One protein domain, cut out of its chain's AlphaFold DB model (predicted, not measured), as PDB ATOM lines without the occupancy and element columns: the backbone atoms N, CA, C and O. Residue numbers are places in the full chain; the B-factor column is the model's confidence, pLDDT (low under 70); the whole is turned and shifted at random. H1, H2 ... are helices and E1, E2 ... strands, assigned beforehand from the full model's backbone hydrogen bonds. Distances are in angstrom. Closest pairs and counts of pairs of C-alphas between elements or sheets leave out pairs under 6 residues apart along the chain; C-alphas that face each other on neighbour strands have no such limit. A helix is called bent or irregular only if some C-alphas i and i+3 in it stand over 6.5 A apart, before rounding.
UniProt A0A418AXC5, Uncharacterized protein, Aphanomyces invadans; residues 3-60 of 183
ATOM      1  N   CYS A   3      -7.101  54.580   2.903       61.78
ATOM      2  CA  CYS A   3      -8.032  54.552   4.021       61.78
ATOM      3  C   CYS A   3      -8.863  55.834   4.004       61.78
ATOM      4  O   CYS A   3      -8.295  56.918   3.871       61.78
ATOM      5  N   VAL A   4     -10.184  55.725   4.135       59.78
ATOM      6  CA  VAL A   4     -11.095  56.880   4.163       59.78
ATOM      7  C   VAL A   4     -12.131  56.641   5.252       59.78
ATOM      8  O   VAL A   4     -12.751  55.580   5.283       59.78
ATOM      9  N   CYS A   5     -12.309  57.624   6.142       64.25
ATOM     10  CA  CYS A   5     -13.215  57.542   7.294       64.25
ATOM     11  C   CYS A   5     -13.004  56.273   8.140       64.25
ATOM     12  O   CYS A   5     -13.958  55.564   8.430       64.25
ATOM     13  N   CYS A   6     -11.750  55.976   8.500       73.69
ATOM     14  CA  CYS A   6     -11.377  54.831   9.346       73.69
ATOM     15  C   CYS A   6     -11.565  53.436   8.717       73.69
ATOM     16  O   CYS A   6     -11.166  52.446   9.326       73.69
ATOM     17  N   CYS A   7     -12.105  53.346   7.497       78.31
ATOM     18  CA  CYS A   7     -12.310  52.097   6.768       78.31
ATOM     19  C   CYS A   7     -11.281  51.919   5.649       78.31
ATOM     20  O   CYS A   7     -10.887  52.883   4.980       78.31
ATOM     21  N   VAL A   8     -10.892  50.669   5.389       83.81
ATOM     22  CA  VAL A   8      -9.991  50.351   4.280       83.81
ATOM     23  C   VAL A   8     -10.750  50.283   2.956       83.81
ATOM     24  O   VAL A   8     -11.728  49.554   2.830       83.81
ATOM     25  N   TRP A   9     -10.257  51.000   1.942       89.94
ATOM     26  CA  TRP A   9     -10.887  51.077   0.617       89.94
ATOM     27  C   TRP A   9     -10.098  50.392  -0.487       89.94
ATOM     28  O   TRP A   9     -10.680  49.876  -1.443       89.94
ATOM     29  N   SER A  10      -8.772  50.400  -0.390       91.94
ATOM     30  CA  SER A  10      -7.925  49.674  -1.327       91.94
ATOM     31  C   SER A  10      -6.536  49.409  -0.770       91.94
ATOM     32  O   SER A  10      -6.025  50.096   0.124       91.94
ATOM     33  N   GLY A  11      -5.889  48.399  -1.331       92.31
ATOM     34  CA  GLY A  11      -4.556  47.985  -0.948       92.31
ATOM     35  C   GLY A  11      -3.764  47.436  -2.122       92.31
ATOM     36  O   GLY A  11      -4.318  47.094  -3.163       92.31
ATOM     37  N   VAL A  12      -2.449  47.379  -1.929       94.62
ATOM     38  CA  VAL A  12      -1.497  46.771  -2.858       94.62
ATOM     39  C   VAL A  12      -0.624  45.826  -2.048       94.62
ATOM     40  O   VAL A  12      -0.146  46.202  -0.978       94.62
ATOM     41  N   MET A  13      -0.421  44.613  -2.548       94.19
ATOM     42  CA  MET A  13       0.450  43.607  -1.960       94.19
ATOM     43  C   MET A  13       1.367  43.054  -3.040       94.19
ATOM     44  O   MET A  13       0.897  42.589  -4.072       94.19
ATOM     45  N   HIS A  14       2.672  43.076  -2.803       92.88
ATOM     46  CA  HIS A  14       3.647  42.494  -3.717       92.88
ATOM     47  C   HIS A  14       4.277  41.250  -3.090       92.88
ATOM     48  O   HIS A  14       4.760  41.291  -1.960       92.88
ATOM     49  N   GLN A  15       4.264  40.143  -3.829       91.75
ATOM     50  CA  GLN A  15       4.928  38.891  -3.493       91.75
ATOM     51  C   GLN A  15       6.179  38.746  -4.372       91.75
ATOM     52  O   GLN A  15       6.067  38.257  -5.496       91.75
ATOM     53  N   PRO A  16       7.371  39.142  -3.894       89.75
ATOM     54  CA  PRO A  16       8.572  39.224  -4.734       89.75
ATOM     55  C   PRO A  16       9.062  37.866  -5.252       89.75
ATOM     56  O   PRO A  16       9.716  37.796  -6.286       89.75
ATOM     57  N   PHE A  17       8.721  36.774  -4.565       87.88
ATOM     58  CA  PHE A  17       9.220  35.429  -4.877       87.88
ATOM     59  C   PHE A  17       8.177  34.518  -5.547       87.88
ATOM     60  O   PHE A  17       8.409  33.322  -5.700       87.88
ATOM     61  N   VAL A  18       7.021  35.060  -5.945       84.31
ATOM     62  CA  VAL A  18       5.937  34.309  -6.603       84.31
ATOM     63  C   VAL A  18       5.808  34.772  -8.053       84.31
ATOM     64  O   VAL A  18       5.816  35.970  -8.305       84.31
ATOM     65  N   GLY A  19       5.638  33.855  -9.012       70.69
ATOM     66  CA  GLY A  19       5.412  34.214 -10.423       70.69
ATOM     67  C   GLY A  19       6.654  34.154 -11.319       70.69
ATOM     68  O   GLY A  19       6.849  35.026 -12.155       70.69
ATOM     69  N   GLY A  20       7.505  33.136 -11.153       68.12
ATOM     70  CA  GLY A  20       8.515  32.793 -12.165       68.12
ATOM     71  C   GLY A  20       9.723  33.733 -12.274       68.12
ATOM     72  O   GLY A  20      10.383  33.734 -13.306       68.12
ATOM     73  N   GLY A  21      10.032  34.511 -11.228       68.94
ATOM     74  CA  GLY A  21      11.317  35.215 -11.092       68.94
ATOM     75  C   GLY A  21      11.259  36.742 -10.978       68.94
ATOM     76  O   GLY A  21      12.258  37.325 -10.573       68.94
ATOM     77  N   GLY A  22      10.128  37.394 -11.278       77.44
ATOM     78  CA  GLY A  22       9.978  38.854 -11.108       77.44
ATOM     79  C   GLY A  22       8.994  39.293 -10.017       77.44
ATOM     80  O   GLY A  22       8.952  40.473  -9.675       77.44
ATOM     81  N   GLY A  23       8.233  38.361  -9.440       87.75
ATOM     82  CA  GLY A  23       7.251  38.647  -8.397       87.75
ATOM     83  C   GLY A  23       5.825  38.803  -8.931       87.75
ATOM     84  O   GLY A  23       5.572  38.860 -10.133       87.75
ATOM     85  N   THR A  24       4.855  38.855  -8.022       91.62
ATOM     86  CA  THR A  24       3.434  39.031  -8.349       91.62
ATOM     87  C   THR A  24       2.858  40.160  -7.511       91.62
ATOM     88  O   THR A  24       2.959  40.142  -6.287       91.62
ATOM     89  N   THR A  25       2.244  41.144  -8.161       93.44
ATOM     90  CA  THR A  25       1.586  42.273  -7.496       93.44
ATOM     91  C   THR A  25       0.082  42.089  -7.540       93.44
ATOM     92  O   THR A  25      -0.485  41.909  -8.611       93.44
ATOM     93  N   TYR A  26      -0.557  42.204  -6.385       94.88
ATOM     94  CA  TYR A  26      -1.998  42.273  -6.217       94.88
ATOM     95  C   TYR A  26      -2.388  43.702  -5.855       94.88
ATOM     96  O   TYR A  26      -1.744  44.318  -5.006       94.88
ATOM     97  N   TYR A  27      -3.455  44.222  -6.446       94.88
ATOM     98  CA  TYR A  27      -4.147  45.400  -5.936       94.88
ATOM     99  C   TYR A  27      -5.646  45.155  -5.946       94.88
ATOM    100  O   TYR A  27      -6.146  44.331  -6.706       94.88
ATOM    101  N   GLY A  28      -6.380  45.856  -5.098       94.50
ATOM    102  CA  GLY A  28      -7.806  45.606  -4.982       94.50
ATOM    103  C   GLY A  28      -8.433  46.276  -3.780       94.50
ATOM    104  O   GLY A  28      -7.761  46.971  -3.015       94.50
ATOM    105  N   GLY A  29      -9.724  46.028  -3.628       94.44
ATOM    106  CA  GLY A  29     -10.558  46.528  -2.545       94.44
ATOM    107  C   GLY A  29     -11.818  47.226  -3.055       94.44
ATOM    108  O   GLY A  29     -11.999  47.361  -4.270       94.44
ATOM    109  N   PRO A  30     -12.694  47.676  -2.138       94.00
ATOM    110  CA  PRO A  30     -13.987  48.270  -2.477       94.00
ATOM    111  C   PRO A  30     -13.924  49.405  -3.503       94.00
ATOM    112  O   PRO A  30     -14.817  49.524  -4.332       94.00
ATOM    113  N   ALA A  31     -12.857  50.209  -3.500       93.69
ATOM    114  CA  ALA A  31     -12.718  51.344  -4.417       93.69
ATOM    115  C   ALA A  31     -12.602  50.953  -5.903       93.69
ATOM    116  O   ALA A  31     -12.835  51.792  -6.768       93.69
ATOM    117  N   VAL A  32     -12.209  49.712  -6.202       92.12
ATOM    118  CA  VAL A  32     -12.027  49.210  -7.578       92.12
ATOM    119  C   VAL A  32     -12.912  48.000  -7.887       92.12
ATOM    120  O   VAL A  32     -12.760  47.391  -8.945       92.12
ATOM    121  N   ASP A  33     -13.810  47.649  -6.960       93.06
ATOM    122  CA  ASP A  33     -14.740  46.520  -7.054       93.06
ATOM    123  C   ASP A  33     -14.070  45.223  -7.540       93.06
ATOM    124  O   ASP A  33     -14.436  44.615  -8.547       93.06
ATOM    125  N   GLY A  34     -12.991  44.828  -6.867       92.94
ATOM    126  CA  GLY A  34     -12.378  43.521  -7.051       92.94
ATOM    127  C   GLY A  34     -10.938  43.448  -6.581       92.94
ATOM    128  O   GLY A  34     -10.417  44.350  -5.921       92.94
ATOM    129  N   ILE A  35     -10.298  42.345  -6.956       95.06
ATOM    130  CA  ILE A  35      -8.864  42.117  -6.804       95.06
ATOM    131  C   ILE A  35      -8.294  41.859  -8.191       95.06
ATOM    132  O   ILE A  35      -8.883  41.144  -9.001       95.06
ATOM    133  N   PHE A  36      -7.134  42.430  -8.455       94.31
ATOM    134  CA  PHE A  36      -6.409  42.323  -9.703       94.31
ATOM    135  C   PHE A  36      -4.982  41.890  -9.403       94.31
ATOM    136  O   PHE A  36      -4.396  42.319  -8.408       94.31
ATOM    137  N   ARG A  37      -4.415  41.051 -10.265       93.25
ATOM    138  CA  ARG A  37      -3.039  40.572 -10.152       93.25
ATOM    139  C   ARG A  37      -2.252  40.869 -11.416       93.25
ATOM    140  O   ARG A  37      -2.806  40.936 -12.505       93.25
ATOM    141  N   CYS A  38      -0.950  41.014 -11.258       90.81
ATOM    142  CA  CYS A  38       0.003  41.202 -12.335       90.81
ATOM    143  C   CYS A  38       1.257  40.393 -12.007       90.81
ATOM    144  O   CYS A  38       1.872  40.600 -10.957       90.81
ATOM    145  N   HIS A  39       1.646  39.493 -12.907       86.00
ATOM    146  CA  HIS A  39       2.933  38.810 -12.826       86.00
ATOM    147  C   HIS A  39       4.001  39.722 -13.417       86.00
ATOM    148  O   HIS A  39       3.945  40.093 -14.589       86.00
ATOM    149  N   VAL A  40       4.962  40.120 -12.592       74.06
ATOM    150  CA  VAL A  40       6.109  40.889 -13.056       74.06
ATOM    151  C   VAL A  40       7.034  39.905 -13.757       74.06
ATOM    152  O   VAL A  40       7.595  39.001 -13.140       74.06
ATOM    153  N   VAL A  41       7.172  40.064 -15.067       66.38
ATOM    154  CA  VAL A  41       8.145  39.306 -15.850       66.38
ATOM    155  C   VAL A  41       9.470  40.053 -15.766       66.38
ATOM    156  O   VAL A  41       9.526  41.253 -16.033       66.38
ATOM    157  N   SER A  42      10.536  39.360 -15.364       61.94
ATOM    158  CA  SER A  42      11.873  39.950 -15.349       61.94
ATOM    159  C   SER A  42      12.241  40.424 -16.764       61.94
ATOM    160  O   SER A  42      12.200  39.614 -17.698       61.94
ATOM    161  N   PRO A  43      12.636  41.698 -16.957       57.12
ATOM    162  CA  PRO A  43      12.998  42.214 -18.279       57.12
ATOM    163  C   PRO A  43      14.230  41.507 -18.867       57.12
ATOM    164  O   PRO A  43      14.435  41.530 -20.079       57.12
ATOM    165  N   TYR A  44      15.019  40.827 -18.029       57.38
ATOM    166  CA  TYR A  44      16.177  40.037 -18.445       57.38
ATOM    167  C   TYR A  44      15.811  38.709 -19.124       57.38
ATOM    168  O   TYR A  44      16.681  38.085 -19.722       57.38
ATOM    169  N   THR A  45      14.558  38.253 -19.030       55.91
ATOM    170  CA  THR A  45      14.159  36.915 -19.501       55.91
ATOM    171  C   THR A  45      13.486  36.932 -20.873       55.91
ATOM    172  O   THR A  45      13.549  35.932 -21.581       55.91
ATOM    173  N   THR A  46      12.855  38.037 -21.285       57.03
ATOM    174  CA  THR A  46      12.000  38.041 -22.489       57.03
ATOM    175  C   THR A  46      12.419  39.002 -23.595       57.03
ATOM    176  O   THR A  46      11.859  38.897 -24.681       57.03
ATOM    177  N   HIS A  47      13.366  39.928 -23.375       56.94
ATOM    178  CA  HIS A  47      13.753  40.984 -24.341       56.94
ATOM    179  C   HIS A  47      12.575  41.807 -24.922       56.94
ATOM    180  O   HIS A  47      12.756  42.599 -25.846       56.94
ATOM    181  N   LEU A  48      11.371  41.657 -24.367       56.50
ATOM    182  CA  LEU A  48      10.138  42.288 -24.811       56.50
ATOM    183  C   LEU A  48       9.698  43.271 -23.726       56.50
ATOM    184  O   LEU A  48       9.257  42.869 -22.650       56.50
ATOM    185  N   PHE A  49       9.799  44.567 -24.023       56.50
ATOM    186  CA  PHE A  49       9.217  45.650 -23.224       56.50
ATOM    187  C   PHE A  49       7.689  45.648 -23.385       56.50
ATOM    188  O   PHE A  49       7.104  46.517 -24.026       56.50
ATOM    189  N   THR A  50       7.028  44.638 -22.829       59.72
ATOM    190  CA  THR A  50       5.573  44.659 -22.658       59.72
ATOM    191  C   THR A  50       5.273  44.953 -21.200       59.72
ATOM    192  O   THR A  50       5.783  44.283 -20.304       59.72
ATOM    193  N   TRP A  51       4.487  46.001 -20.956       60.66
ATOM    194  CA  TRP A  51       3.987  46.288 -19.619       60.66
ATOM    195  C   TRP A  51       3.086  45.127 -19.195       60.66
ATOM    196  O   TRP A  51       2.139  44.818 -19.925       60.66
ATOM    197  N   PRO A  52       3.365  44.459 -18.066       69.38
ATOM    198  CA  PRO A  52       2.526  43.359 -17.635       69.38
ATOM    199  C   PRO A  52       1.137  43.908 -17.285       69.38
ATOM    200  O   PRO A  52       0.996  44.895 -16.560       69.38
ATOM    201  N   ALA A  53       0.105  43.312 -17.882       81.69
ATOM    202  CA  ALA A  53      -1.271  43.737 -17.687       81.69
ATOM    203  C   ALA A  53      -1.803  43.204 -16.355       81.69
ATOM    204  O   ALA A  53      -1.560  42.053 -15.985       81.69
ATOM    205  N   PHE A  54      -2.562  44.037 -15.649       89.00
ATOM    206  CA  PHE A  54      -3.314  43.577 -14.494       89.00
ATOM    207  C   PHE A  54      -4.567  42.843 -14.953       89.00
ATOM    208  O   PHE A  54      -5.424  43.413 -15.628       89.00
ATOM    209  N   GLU A  55      -4.689  41.590 -14.542       92.50
ATOM    210  CA  GLU A  55      -5.870  40.772 -14.767       92.50
ATOM    211  C   GLU A  55      -6.709  40.690 -13.494       92.50
ATOM    212  O   GLU A  55      -6.185  40.627 -12.381       92.50
ATOM    213  N   ARG A  56      -8.033  40.695 -13.649       92.38
ATOM    214  CA  ARG A  56      -8.949  40.485 -12.527       92.38
ATOM    215  C   ARG A  56      -8.747  39.071 -11.991       92.38
ATOM    216  O   ARG A  56      -8.847  38.104 -12.741       92.38
ATOM    217  N   VAL A  57      -8.507  38.947 -10.691       91.38
ATOM    218  CA  VAL A  57      -8.491  37.647 -10.024       91.38
ATOM    219  C   VAL A  57      -9.923  37.110 -10.045       91.38
ATOM    220  O   VAL A  57     -10.826  37.816  -9.574       91.38
ATOM    221  N   PRO A  58     -10.164  35.897 -10.580       81.25
ATOM    222  CA  PRO A  58     -11.480  35.275 -10.554       81.25
ATOM    223  C   PRO A  58     -11.928  35.129  -9.105       81.25
ATOM    224  O   PRO A  58     -11.425  34.295  -8.357       81.25
ATOM    225  N   THR A  59     -12.829  36.005  -8.689       66.75
ATOM    226  CA  THR A  59     -13.282  36.100  -7.311       66.75
ATOM    227  C   THR A  59     -14.781  36.339  -7.344       66.75
ATOM    228  O   THR A  59     -15.281  37.246  -8.003       66.75
ATOM    229  N   GLY A  60     -15.528  35.454  -6.706       54.34
ATOM    230  CA  GLY A  60     -16.978  35.524  -6.617       54.34
ATOM    231  C   GLY A  60     -17.445  34.613  -5.496       54.34
ATOM    232  O   GLY A  60     -16.658  33.822  -4.994       54.34
TER     233      GLY A  60
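Overview. This is residues 3 to 60 of the 183 residues of an uncharacterized protein of Aphanomyces invadans (UniProt A0A418AXC5). Picture a small, narrow sheet of three antiparallel strands, E1, E2 and E3, with a loop that runs on past the end of E3, holds the short helix H1, and folds back so that residues 55 to 56 pair beside E3. H1 sits out at one end of the long axis, off the sheet, and neither face of the sheet has a named helix on it. The printed part has 58 residues, with three named strands and then one named helix along the chain, E1 E2 E3 H1; the sheet's order is E1 - E2 - E3, antiparallel throughout. The class is mostly strand, though under half of the residues, 4 in the helix and 21 in strands, are in named elements. The whole is loose, with a radius of gyration of the C-alphas of 13.6 A, and spans 44 by 20 by 18 A.

Along the chain. Start at Cys 3 and go on to C-alpha 7 at (-12.310, 52.097, 6.768), where E1 begins; it covers residues 7 to 15, measures 24.0 A and bends by 55 degrees at residue 10. Next look for E2, residues 24 to 29, 16.9 A long. E3, residues 34 to 39, is 17.0 A long and ends at C-alpha 39 at (2.933, 38.810, -12.826). Then find H1, residues 43 to 46, 6.0 A long, ending at C-alpha 46 at (12.000, 38.041, -22.489).

Arrangement. Begin with the sheet, a meander, each strand the antiparallel neighbour of the one before. E1 and E2 form a hairpin at 172 degrees; C-alphas 12 and 27 face each other at 4.3 A, and N 13 and O 26 are within hydrogen-bond range at 2.8 A. E2 and E3 form a hairpin at 168 degrees; C-alphas 28 and 35 face each other at 4.1 A, and N 36 and O 27 are within hydrogen-bond range at 2.8 A. E1 and E3 are the edge strands. Look also for two short antiparallel pairings: residues 3 to 4 with residues 7 to 8 of E1, and residues 36 to 37 of E3 with residues 55 to 56. H1 is not on the sheet, with 0 pairs of C-alphas within 10 A, and is apart from E1 and E2. H1 is too short for an O i to N i+4 pair, and its one O i to N i+3 pair is not within range; it is neither bent nor irregular, but only just: C-alphas 43 and 46 are 6.0 A apart.

Size, cuts and confidence. The outline is a rod, and the two C-alphas farthest apart, those of Cys 5 and His 47, are 44.7 A apart. The printed part has no cut. The links E2 to E3 and E3 to H1 are tight, and E1 to E2 is short. Residues 47 to 60 hold no named element. The mean pLDDT of the printed part is 79.9; look for values under 70 at residues 3 to 5, 20 to 21, 41 to 52 and 59 to 60.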